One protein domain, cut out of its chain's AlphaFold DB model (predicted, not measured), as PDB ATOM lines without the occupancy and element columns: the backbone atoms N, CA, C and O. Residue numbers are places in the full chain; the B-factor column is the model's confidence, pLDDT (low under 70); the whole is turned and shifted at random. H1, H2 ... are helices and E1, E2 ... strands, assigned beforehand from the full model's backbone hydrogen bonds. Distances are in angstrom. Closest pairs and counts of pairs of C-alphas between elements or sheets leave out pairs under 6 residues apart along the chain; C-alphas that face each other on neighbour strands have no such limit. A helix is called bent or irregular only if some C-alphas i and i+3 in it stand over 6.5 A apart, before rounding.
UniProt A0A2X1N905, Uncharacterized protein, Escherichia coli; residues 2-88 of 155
ATOM      1  N   LEU A   2     -19.954  38.794 -17.108       69.06
ATOM      2  CA  LEU A   2     -19.343  39.140 -18.407       69.06
ATOM      3  C   LEU A   2     -17.972  39.823 -18.267       69.06
ATOM      4  O   LEU A   2     -17.033  39.399 -18.925       69.06
ATOM      5  N   GLU A   3     -17.838  40.787 -17.352       74.19
ATOM      6  CA  GLU A   3     -16.583  41.532 -17.131       74.19
ATOM      7  C   GLU A   3     -15.410  40.638 -16.698       74.19
ATOM      8  O   GLU A   3     -14.286  40.792 -17.172       74.19
ATOM      9  N   HIS A   4     -15.677  39.640 -15.850       75.25
ATOM     10  CA  HIS A   4     -14.668  38.658 -15.442       75.25
ATOM     11  C   HIS A   4     -14.225  37.771 -16.612       75.25
ATOM     12  O   HIS A   4     -13.036  37.498 -16.755       75.25
ATOM     13  N   LYS A   5     -15.161  37.356 -17.477       81.19
ATOM     14  CA  LYS A   5     -14.849  36.560 -18.672       81.19
ATOM     15  C   LYS A   5     -14.034  37.365 -19.687       81.19
ATOM     16  O   LYS A   5     -13.071  36.845 -20.238       81.19
ATOM     17  N   THR A   6     -14.384  38.631 -19.916       86.31
ATOM     18  CA  THR A   6     -13.633  39.506 -20.828       86.31
ATOM     19  C   THR A   6     -12.231  39.792 -20.309       86.31
ATOM     20  O   THR A   6     -11.278  39.716 -21.078       86.31
ATOM     21  N   PHE A   7     -12.087  40.048 -19.005       87.00
ATOM     22  CA  PHE A   7     -10.780  40.247 -18.386       87.00
ATOM     23  C   PHE A   7      -9.903  38.994 -18.504       87.00
ATOM     24  O   PHE A   7      -8.756  39.087 -18.933       87.00
ATOM     25  N   TYR A   8     -10.456  37.816 -18.194       89.94
ATOM     26  CA  TYR A   8      -9.737  36.549 -18.321       89.94
ATOM     27  C   TYR A   8      -9.274  36.291 -19.761       89.94
ATOM     28  O   TYR A   8      -8.100  36.011 -19.981       89.94
ATOM     29  N   ASN A   9     -10.161  36.453 -20.747       90.56
ATOM     30  CA  ASN A   9      -9.819  36.247 -22.156       90.56
ATOM     31  C   ASN A   9      -8.743  37.228 -22.642       90.56
ATOM     32  O   ASN A   9      -7.848  36.826 -23.380       90.56
ATOM     33  N   SER A  10      -8.798  38.490 -22.201       92.25
ATOM     34  CA  SER A  10      -7.746  39.476 -22.482       92.25
ATOM     35  C   SER A  10      -6.400  39.016 -21.927       92.25
ATOM     36  O   SER A  10      -5.397  39.060 -22.632       92.25
ATOM     37  N   LYS A  11      -6.372  38.519 -20.685       93.69
ATOM     38  CA  LYS A  11      -5.140  38.007 -20.072       93.69
ATOM     39  C   LYS A  11      -4.620  36.746 -20.736       93.69
ATOM     40  O   LYS A  11      -3.412  36.622 -20.896       93.69
ATOM     41  N   LEU A  12      -5.502  35.849 -21.164       94.06
ATOM     42  CA  LEU A  12      -5.102  34.668 -21.917       94.06
ATOM     43  C   LEU A  12      -4.462  35.058 -23.255       94.06
ATOM     44  O   LEU A  12      -3.428  34.505 -23.608       94.06
ATOM     45  N   TYR A  13      -5.034  36.037 -23.963       94.19
ATOM     46  CA  TYR A  13      -4.461  36.557 -25.204       94.19
ATOM     47  C   TYR A  13      -3.076  37.183 -24.983       94.19
ATOM     48  O   TYR A  13      -2.132  36.809 -25.671       94.19
ATOM     49  N   GLU A  14      -2.929  38.060 -23.981       94.12
ATOM     50  CA  GLU A  14      -1.632  38.658 -23.616       94.12
ATOM     51  C   GLU A  14      -0.576  37.591 -23.284       94.12
ATOM     52  O   GLU A  14       0.583  37.718 -23.670       94.12
ATOM     53  N   CYS A  15      -0.968  36.533 -22.566       95.56
ATOM     54  CA  CYS A  15      -0.064  35.429 -22.252       95.56
ATOM     55  C   CYS A  15       0.327  34.649 -23.511       95.56
ATOM     56  O   CYS A  15       1.486  34.289 -23.668       95.56
ATOM     57  N   ARG A  16      -0.616  34.415 -24.430       93.94
ATOM     58  CA  ARG A  16      -0.353  33.689 -25.679       93.94
ATOM     59  C   ARG A  16       0.623  34.427 -26.589       93.94
ATOM     60  O   ARG A  16       1.536  33.797 -27.107       93.94
ATOM     61  N   SER A  17       0.502  35.749 -26.712       94.56
ATOM     62  CA  SER A  17       1.389  36.535 -27.582       94.56
ATOM     63  C   SER A  17       2.861  36.506 -27.160       94.56
ATOM     64  O   SER A  17       3.733  36.733 -27.987       94.56
ATOM     65  N   THR A  18       3.182  36.211 -25.892       95.62
ATOM     66  CA  THR A  18       4.597  36.139 -25.475       95.62
ATOM     67  C   THR A  18       5.333  34.942 -26.066       95.62
ATOM     68  O   THR A  18       6.556  34.952 -26.131       95.62
ATOM     69  N   TRP A  19       4.597  33.900 -26.457       96.81
ATOM     70  CA  TRP A  19       5.177  32.663 -26.971       96.81
ATOM     71  C   TRP A  19       5.619  32.769 -28.435       96.81
ATOM     72  O   TRP A  19       6.396  31.932 -28.877       96.81
ATOM     73  N   GLU A  20       5.209  33.818 -29.159       92.94
ATOM     74  CA  GLU A  20       5.616  34.077 -30.554       92.94
ATOM     75  C   GLU A  20       7.141  34.131 -30.736       92.94
ATOM     76  O   GLU A  20       7.651  33.782 -31.795       92.94
ATOM     77  N   TYR A  21       7.870  34.541 -29.695       89.81
ATOM     78  CA  TYR A  21       9.329  34.691 -29.710       89.81
ATOM     79  C   TYR A  21      10.046  33.654 -28.840       89.81
ATOM     80  O   TYR A  21      11.253  33.745 -28.652       89.81
ATOM     81  N   ALA A  22       9.313  32.689 -28.283       96.00
ATOM     82  CA  ALA A  22       9.868  31.704 -27.360       96.00
ATOM     83  C   ALA A  22      10.593  30.549 -28.068       96.00
ATOM     84  O   ALA A  22      11.182  29.716 -27.389       96.00
ATOM     85  N   GLY A  23      10.535  30.471 -29.404       96.88
ATOM     86  CA  GLY A  23      11.147  29.379 -30.167       96.88
ATOM     87  C   GLY A  23      10.608  28.015 -29.740       96.88
ATOM     88  O   GLY A  23      11.384  27.132 -29.394       96.88
ATOM     89  N   ILE A  24       9.279  27.882 -29.663       97.56
ATOM     90  CA  ILE A  24       8.634  26.577 -29.466       97.56
ATOM     91  C   ILE A  24       8.835  25.770 -30.754       97.56
ATOM     92  O   ILE A  24       8.536  26.319 -31.821       97.56
ATOM     93  N   PRO A  25       9.272  24.501 -30.672       97.56
ATOM     94  CA  PRO A  25       9.397  23.660 -31.852       97.56
ATOM     95  C   PRO A  25       8.079  23.596 -32.637       97.56
ATOM     96  O   PRO A  25       7.001  23.485 -32.045       97.56
ATOM     97  N   GLU A  26       8.147  23.693 -33.968       96.06
ATOM     98  CA  GLU A  26       6.964  23.929 -34.810       96.06
ATOM     99  C   GLU A  26       5.876  22.869 -34.605       96.06
ATOM    100  O   GLU A  26       4.708  23.210 -34.396       96.06
ATOM    101  N   GLY A  27       6.268  21.593 -34.587       96.88
ATOM    102  CA  GLY A  27       5.352  20.472 -34.388       96.88
ATOM    103  C   GLY A  27       4.777  20.376 -32.973       96.88
ATOM    104  O   GLY A  27       3.822  19.629 -32.785       96.88
ATOM    105  N   MET A  28       5.302  21.145 -32.010       97.75
ATOM    106  CA  MET A  28       4.825  21.193 -30.624       97.75
ATOM    107  C   MET A  28       3.911  22.395 -30.334       97.75
ATOM    108  O   MET A  28       3.268  22.452 -29.283       97.75
ATOM    109  N   MET A  29       3.824  23.376 -31.241       96.44
ATOM    110  CA  MET A  29       3.032  24.596 -31.022       96.44
ATOM    111  C   MET A  29       1.543  24.321 -30.772       96.44
ATOM    112  O   MET A  29       0.882  25.102 -30.082       96.44
ATOM    113  N   GLU A  30       1.005  23.223 -31.306       96.06
ATOM    114  CA  GLU A  30      -0.406  22.866 -31.139       96.06
ATOM    115  C   GLU A  30      -0.783  22.462 -29.708       96.06
ATOM    116  O   GLU A  30      -1.948  22.605 -29.336       96.06
ATOM    117  N   PHE A  31       0.189  22.056 -28.884       97.12
ATOM    118  CA  PHE A  31      -0.020  21.639 -27.491       97.12
ATOM    119  C   PHE A  31      -0.015  22.819 -26.507       97.12
ATOM    120  O   PHE A  31      -0.639  22.769 -25.445       97.12
ATOM    121  N   LEU A  32       0.612  23.943 -26.882       96.69
ATOM    122  CA  LEU A  32       0.685  25.161 -26.064       96.69
ATOM    123  C   LEU A  32      -0.674  25.621 -25.474       96.69
ATOM    124  O   LEU A  32      -0.699  26.045 -24.314       96.69
ATOM    125  N   PRO A  33      -1.812  25.588 -26.204       95.88
ATOM    126  CA  PRO A  33      -3.120  25.993 -25.682       95.88
ATOM    127  C   PRO A  33      -3.636  25.180 -24.484       95.88
ATOM    128  O   PRO A  33      -4.486  25.696 -23.740       95.88
ATOM    129  N   GLU A  34      -3.163  23.945 -24.313       97.12
ATOM    130  CA  GLU A  34      -3.571  23.036 -23.240       97.12
ATOM    131  C   GLU A  34      -2.600  23.038 -22.052       97.12
ATOM    132  O   GLU A  34      -3.001  22.690 -20.939       97.12
ATOM    133  N   CYS A  35      -1.386  23.572 -22.226       97.75
ATOM    134  CA  CYS A  35      -0.427  23.738 -21.140       97.75
ATOM    135  C   CYS A  35      -1.001  24.579 -19.983       97.75
ATOM    136  O   CYS A  35      -1.527  25.688 -20.156       97.75
ATOM    137  N   CYS A  36      -0.854  24.058 -18.765       97.62
ATOM    138  CA  CYS A  36      -1.350  24.669 -17.536       97.62
ATOM    139  C   CYS A  36      -0.228  24.792 -16.505       97.62
ATOM    140  O   CYS A  36       0.677  23.971 -16.446       97.62
ATOM    141  N   CYS A  37      -0.303  25.799 -15.634       98.25
ATOM    142  CA  CYS A  37       0.638  25.921 -14.524       98.25
ATOM    143  C   CYS A  37       0.545  24.708 -13.582       98.25
ATOM    144  O   CYS A  37      -0.493  24.512 -12.948       98.25
ATOM    145  N   ASP A  38       1.651  23.988 -13.407       96.88
ATOM    146  CA  ASP A  38       1.814  22.851 -12.481       96.88
ATOM    147  C   ASP A  38       1.350  23.126 -11.034       96.88
ATOM    148  O   ASP A  38       0.899  22.230 -10.326       96.88
ATOM    149  N   LYS A  39       1.432  24.379 -10.581       97.62
ATOM    150  CA  LYS A  39       1.122  24.768  -9.202       97.62
ATOM    151  C   LYS A  39      -0.351  25.080  -8.965       97.62
ATOM    152  O   LYS A  39      -0.830  24.930  -7.844       97.62
ATOM    153  N   CYS A  40      -1.057  25.612  -9.962       97.56
ATOM    154  CA  CYS A  40      -2.428  26.112  -9.771       97.56
ATOM    155  C   CYS A  40      -3.430  25.702 -10.855       97.56
ATOM    156  O   CYS A  40      -4.595  26.083 -10.762       97.56
ATOM    157  N   GLY A  41      -2.995  24.982 -11.891       96.88
ATOM    158  CA  GLY A  41      -3.826  24.532 -13.010       96.88
ATOM    159  C   GLY A  41      -4.293  25.644 -13.957       96.88
ATOM    160  O   GLY A  41      -5.117  25.407 -14.832       96.88
ATOM    161  N   SER A  42      -3.817  26.880 -13.793       96.62
ATOM    162  CA  SER A  42      -4.229  27.992 -14.654       96.62
ATOM    163  C   SER A  42      -3.538  27.943 -16.017       96.62
ATOM    164  O   SER A  42      -2.313  27.850 -16.074       96.62
ATOM    165  N   LYS A  43      -4.306  28.150 -17.096       96.62
ATOM    166  CA  LYS A  43      -3.810  28.387 -18.469       96.62
ATOM    167  C   LYS A  43      -3.166  29.766 -18.676       96.62
ATOM    168  O   LYS A  43      -2.686  30.076 -19.760       96.62
ATOM    169  N   LEU A  44      -3.174  30.636 -17.660       97.12
ATOM    170  CA  LEU A  44      -2.546  31.963 -17.726       97.12
ATOM    171  C   LEU A  44      -1.029  31.862 -17.503       97.12
ATOM    172  O   LEU A  44      -0.497  32.421 -16.540       97.12
ATOM    173  N   ILE A  45      -0.361  31.106 -18.371       97.88
ATOM    174  CA  ILE A  45       1.092  30.967 -18.420       97.88
ATOM    175  C   ILE A  45       1.640  31.721 -19.627       97.88
ATOM    176  O   ILE A  45       1.092  31.660 -20.726       97.88
ATOM    177  N   LYS A  46       2.724  32.451 -19.406       97.62
ATOM    178  CA  LYS A  46       3.438  33.200 -20.438       97.62
ATOM    179  C   LYS A  46       4.913  32.821 -20.426       97.62
ATOM    180  O   LYS A  46       5.398  32.340 -19.398       97.62
ATOM    181  N   ALA A  47       5.619  33.075 -21.520       97.81
ATOM    182  CA  ALA A  47       7.067  32.924 -21.569       97.81
ATOM    183  C   ALA A  47       7.714  33.818 -20.498       97.81
ATOM    184  O   ALA A  47       7.266  34.951 -20.264       97.81
ATOM    185  N   SER A  48       8.721  33.299 -19.794       97.00
ATOM    186  CA  SER A  48       9.457  34.082 -18.804       97.00
ATOM    187  C   SER A  48      10.220  35.201 -19.502       97.00
ATOM    188  O   SER A  48      10.960  34.950 -20.448       97.00
ATOM    189  N   GLN A  49      10.064  36.431 -19.012       95.75
ATOM    190  CA  GLN A  49      10.782  37.580 -19.560       95.75
ATOM    191  C   GLN A  49      12.299  37.393 -19.431       95.75
ATOM    192  O   GLN A  49      13.015  37.671 -20.383       95.75
ATOM    193  N   ASP A  50      12.761  36.848 -18.302       96.44
ATOM    194  CA  ASP A  50      14.182  36.587 -18.057       96.44
ATOM    195  C   ASP A  50      14.754  35.618 -19.105       96.44
ATOM    196  O   ASP A  50      15.805  35.881 -19.679       96.44
ATOM    197  N   SER A  51      14.024  34.544 -19.438       96.75
ATOM    198  CA  SER A  51      14.451  33.589 -20.472       96.75
ATOM    199  C   SER A  51      14.524  34.238 -21.857       96.75
ATOM    200  O   SER A  51      15.473  33.998 -22.597       96.75
ATOM    201  N   LEU A  52      13.554  35.096 -22.196       95.69
ATOM    202  CA  LEU A  52      13.548  35.822 -23.468       95.69
ATOM    203  C   LEU A  52      14.694  36.843 -23.558       95.69
ATOM    204  O   LEU A  52      15.314  36.981 -24.609       95.69
ATOM    205  N   GLU A  53      14.987  37.563 -22.473       96.38
ATOM    206  CA  GLU A  53      16.075  38.552 -22.419       96.38
ATOM    207  C   GLU A  53      17.463  37.906 -22.467       96.38
ATOM    208  O   GLU A  53      18.389  38.483 -23.036       96.38
ATOM    209  N   GLU A  54      17.596  36.694 -21.928       96.12
ATOM    210  CA  GLU A  54      18.795  35.861 -22.055       96.12
ATOM    211  C   GLU A  54      18.953  35.245 -23.459       96.12
ATOM    212  O   GLU A  54      20.002  34.680 -23.766       96.12
ATOM    213  N   GLY A  55      17.953  35.398 -24.334       95.62
ATOM    214  CA  GLY A  55      17.968  34.862 -25.695       95.62
ATOM    215  C   GLY A  55      17.761  33.350 -25.759       95.62
ATOM    216  O   GLY A  55      18.145  32.732 -26.750       95.62
ATOM    217  N   LEU A  56      17.180  32.756 -24.712       97.44
ATOM    218  CA  LEU A  56      16.845  31.338 -24.686       97.44
ATOM    219  C   LEU A  56      15.625  31.070 -25.572       97.44
ATOM    220  O   LEU A  56      14.684  31.865 -25.623       97.44
ATOM    221  N   THR A  57      15.618  29.908 -26.208       97.50
ATOM    222  CA  THR A  57      14.491  29.335 -26.951       97.50
ATOM    223  C   THR A  57      14.086  28.017 -26.295       97.50
ATOM    224  O   THR A  57      14.891  27.383 -25.613       97.50
ATOM    225  N   VAL A  58      12.831  27.600 -26.457       97.25
ATOM    226  CA  VAL A  58      12.376  26.290 -25.967       97.25
ATOM    227  C   VAL A  58      13.084  25.168 -26.723       97.25
ATOM    228  O   VAL A  58      13.501  24.201 -26.099       97.25
ATOM    229  N   GLU A  59      13.245  25.320 -28.038       96.38
ATOM    230  CA  GLU A  59      13.889  24.341 -28.915       96.38
ATOM    231  C   GLU A  59      15.360  24.077 -28.554       96.38
ATOM    232  O   GLU A  59      15.744  22.916 -28.436       96.38
ATOM    233  N   ASP A  60      16.166  25.123 -28.321       95.50
ATOM    234  CA  ASP A  60      17.612  24.968 -28.083       95.50
ATOM    235  C   ASP A  60      17.988  24.900 -26.591       95.50
ATOM    236  O   ASP A  60      19.052  24.390 -26.238       95.50
ATOM    237  N   PHE A  61      17.145  25.438 -25.699       96.94
ATOM    238  CA  PHE A  61      17.439  25.592 -24.265       96.94
ATOM    239  C   PHE A  61      16.318  25.040 -23.377       96.94
ATOM    240  O   PHE A  61      15.944  25.630 -22.360       96.94
ATOM    241  N   GLU A  62      15.788  23.875 -23.738       94.00
ATOM    242  CA  GLU A  62      14.659  23.221 -23.064       94.00
ATOM    243  C   GLU A  62      14.828  23.036 -21.543       94.00
ATOM    244  O   GLU A  62      13.857  23.092 -20.785       94.00
ATOM    245  N   SER A  63      16.068  22.838 -21.085       96.31
ATOM    246  CA  SER A  63      16.396  22.601 -19.674       96.31
ATOM    247  C   SER A  63      16.466  23.885 -18.844       96.31
ATOM    248  O   SER A  63      16.495  23.817 -17.616       96.31
ATOM    249  N   ASP A  64      16.460  25.048 -19.500       97.69
ATOM    250  CA  ASP A  64      16.618  26.361 -18.872       97.69
ATOM    251  C   ASP A  64      15.434  27.303 -19.148       97.69
ATOM    252  O   ASP A  64      15.173  28.217 -18.353       97.69
ATOM    253  N   PHE A  65      14.681  27.080 -20.233       98.38
ATOM    254  CA  PHE A  65      13.562  27.930 -20.627       98.38
ATOM    255  C   PHE A  65      12.387  27.814 -19.645       98.38
ATOM    256  O   PHE A  65      11.818  26.742 -19.413       98.38
ATOM    257  N   LYS A  66      11.974  28.953 -19.080       98.50
ATOM    258  CA  LYS A  66      10.943  29.019 -18.036       98.50
ATOM    259  C   LYS A  66       9.671  29.696 -18.517       98.50
ATOM    260  O   LYS A  66       9.682  30.586 -19.365       98.50
ATOM    261  N   TYR A  67       8.567  29.342 -17.876       98.44
ATOM    262  CA  TYR A  67       7.309  30.070 -17.957       98.44
ATOM    263  C   TYR A  67       7.042  30.836 -16.653       98.44
ATOM    264  O   TYR A  67       7.563  30.489 -15.594       98.44
ATOM    265  N   LEU A  68       6.184  31.854 -16.718       98.38
ATOM    266  CA  LEU A  68       5.614  32.549 -15.562       98.38
ATOM    267  C   LEU A  68       4.089  32.393 -15.570       98.38
ATOM    268  O   LEU A  68       3.414  32.765 -16.532       98.38
ATOM    269  N   CYS A  69       3.521  31.905 -14.470       98.38
ATOM    270  CA  CYS A  69       2.081  31.916 -14.256       98.38
ATOM    271  C   CYS A  69       1.620  33.281 -13.737       98.38
ATOM    272  O   CYS A  69       1.937  33.678 -12.618       98.38
ATOM    273  N   VAL A  70       0.777  33.968 -14.504       97.12
ATOM    274  CA  VAL A  70       0.210  35.271 -14.117       97.12
ATOM    275  C   VAL A  70      -0.816  35.136 -12.986       97.12
ATOM    276  O   VAL A  70      -1.034  36.083 -12.235       97.12
ATOM    277  N   ALA A  71      -1.439  33.963 -12.832       96.06
ATOM    278  CA  ALA A  71      -2.462  33.746 -11.810       96.06
ATOM    279  C   ALA A  71      -1.885  33.563 -10.395       96.06
ATOM    280  O   ALA A  71      -2.464  34.069  -9.437       96.06
ATOM    281  N   CYS A  72      -0.769  32.841 -10.253       97.12
ATOM    282  CA  CYS A  72      -0.198  32.498  -8.944       97.12
ATOM    283  C   CYS A  72       1.260  32.943  -8.747       97.12
ATOM    284  O   CYS A  72       1.803  32.764  -7.657       97.12
ATOM    285  N   GLY A  73       1.900  33.496  -9.782       97.44
ATOM    286  CA  GLY A  73       3.293  33.942  -9.752       97.44
ATOM    287  C   GLY A  73       4.330  32.818  -9.811       97.44
ATOM    288  O   GLY A  73       5.503  33.084  -9.571       97.44
ATOM    289  N   ASN A  74       3.930  31.568 -10.083       98.06
ATOM    290  CA  ASN A  74       4.884  30.466 -10.206       98.06
ATOM    291  C   ASN A  74       5.793  30.657 -11.420       98.06
ATOM    292  O   ASN A  74       5.300  31.016 -12.488       98.06
ATOM    293  N   ILE A  75       7.079  30.358 -11.256       98.25
ATOM    294  CA  ILE A  75       8.053  30.300 -12.344       98.25
ATOM    295  C   ILE A  75       8.664  28.909 -12.311       98.25
ATOM    296  O   ILE A  75       9.161  28.491 -11.264       98.25
ATOM    297  N   ASN A  76       8.608  28.194 -13.428       98.31
ATOM    298  CA  ASN A  76       9.193  26.863 -13.551       98.31
ATOM    299  C   ASN A  76       9.556  26.568 -15.014       98.31
ATOM    300  O   ASN A  76       9.249  27.375 -15.894       98.31
ATOM    301  N   LEU A  77      10.225  25.443 -15.266       98.19
ATOM    302  CA  LEU A  77      10.565  24.987 -16.615       98.19
ATOM    303  C   LEU A  77       9.308  24.773 -17.460       98.19
ATOM    304  O   LEU A  77       8.286  24.297 -16.961       98.19
ATOM    305  N   PHE A  78       9.386  25.150 -18.734       98.25
ATOM    306  CA  PHE A  78       8.262  25.021 -19.656       98.25
ATOM    307  C   PHE A  78       8.180  23.638 -20.302       98.25
ATOM    308  O   PHE A  78       7.088  23.078 -20.358       98.25
ATOM    309  N   THR A  79       9.310  23.070 -20.730       97.94
ATOM    310  CA  THR A  79       9.349  21.796 -21.464       97.94
ATOM    311  C   THR A  79       8.588  20.657 -20.782       97.94
ATOM    312  O   THR A  79       7.798  20.019 -21.468       97.94
ATOM    313  N   PRO A  80       8.677  20.443 -19.452       97.81
ATOM    314  CA  PRO A  80       7.885  19.398 -18.799       97.81
ATOM    315  C   PRO A  80       6.367  19.566 -18.960       97.81
ATOM    316  O   PRO A  80       5.656  18.575 -19.056       97.81
ATOM    317  N   LEU A  81       5.856  20.804 -19.018       97.62
ATOM    318  CA  LEU A  81       4.428  21.046 -19.268       97.62
ATOM    319  C   LEU A  81       4.046  20.713 -20.707       97.62
ATOM    320  O   LEU A  81       2.976  20.167 -20.947       97.62
ATOM    321  N   LEU A  82       4.909  21.086 -21.653       98.12
ATOM    322  CA  LEU A  82       4.683  20.856 -23.073       98.12
ATOM    323  C   LEU A  82       4.713  19.359 -23.400       98.12
ATOM    324  O   LEU A  82       3.810  18.868 -24.071       98.12
ATOM    325  N   MET A  83       5.709  18.647 -22.864       97.88
ATOM    326  CA  MET A  83       5.850  17.198 -23.008       97.88
ATOM    327  C   MET A  83       4.682  16.456 -22.369       97.88
ATOM    328  O   MET A  83       4.128  15.573 -23.002       97.88
ATOM    329  N   GLN A  84       4.222  16.869 -21.184       97.25
ATOM    330  CA  GLN A  84       3.060  16.238 -20.559       97.25
ATOM    331  C   GLN A  84       1.801  16.324 -21.442       97.25
ATOM    332  O   GLN A  84       1.082  15.343 -21.581       97.25
ATOM    333  N   VAL A  85       1.526  17.483 -22.051       98.00
ATOM    334  CA  VAL A  85       0.361  17.630 -22.945       98.00
ATOM    335  C   VAL A  85       0.512  16.772 -24.202       98.00
ATOM    336  O   VAL A  85      -0.465  16.190 -24.662       98.00
ATOM    337  N   PHE A  86       1.725  16.691 -24.750       97.75
ATOM    338  CA  PHE A  86       2.032  15.804 -25.868       97.75
ATOM    339  C   PHE A  86       1.797  14.328 -25.495       97.75
ATOM    340  O   PHE A  86       1.087  13.622 -26.205       97.75
ATOM    341  N   GLU A  87       2.328  13.881 -24.356       96.06
ATOM    342  CA  GLU A  87       2.159  12.517 -23.841       96.06
ATOM    343  C   GLU A  87       0.685  12.177 -23.585       96.06
ATOM    344  O   GLU A  87       0.257  11.063 -23.874       96.06
ATOM    345  N   ASP A  88      -0.104  13.134 -23.084       95.31
ATOM    346  CA  ASP A  88      -1.543  12.968 -22.867       95.31
ATOM    347  C   ASP A  88      -2.313  12.794 -24.195       95.31
ATOM    348  O   ASP A  88      -3.251  11.995 -24.254       95.31
TER     349      ASP A  88
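Overview. This is residues 2 to 88 of the 155 residues of an uncharacterized protein of Escherichia coli (UniProt A0A2X1N905). A small antiparallel sheet of three short strands lies near the middle, with the long helix H1 beside its edge strand E1 and residues 2 to 7 of H1 sticking out as an arm. H3 lies off the sheet, and two long stretches with no named element, residues 22 to 44 and 54 to 65, join parts of the model. The printed part has 87 residues, with three named helices and three named strands in the order H1, E1, H2, E2, E3, H3; the sheet order is E1, E2, E3 and the class is mixed. The whole is compact, with a radius of gyration of the C-alphas of 12.4 A and spans of 41 by 31 by 23 A.

Along the chain. H1, residues 2 to 21, begins at C-alpha 2 (-19.343, 39.140, -18.407) and is 31.1 A long; it is only just irregular, with C-alphas 18 and 21 6.51 A apart. E1 is residues 45 to 47, H2 residues 49 to 53, E2 residues 66 to 69 and E3 residues 75 to 77. H3, residues 79 to 88, is 14.1 A long and ends at C-alpha 88 (-1.543, 12.968, -22.867).

Arrangement. H1 is on the sheet and stands at the sheet's level, at a height of 3.4 A; its closest C-alphas with E1 are those of Cys 15 and Lys 46, 4.5 A. N 46 and O 68 of E1 and E2 are within hydrogen-bond range at 3.0 A. E2 and E3 form a hairpin, with N 67 and O 76 at 2.9 A. H2 only grazes the sheet with residues 49 to 52. H3 is not on the sheet. Each O i to N i+4 pair is within hydrogen-bond range in H2 and H3, against 12 of 16 in H1.

Size, cuts and confidence. The C-alphas farthest apart, Leu 2 and Asp 60, are 40.7 A apart. The printed part has no cut. The links H1 to E1 and H2 to E2 are long. Residue 2 alone is under pLDDT 70.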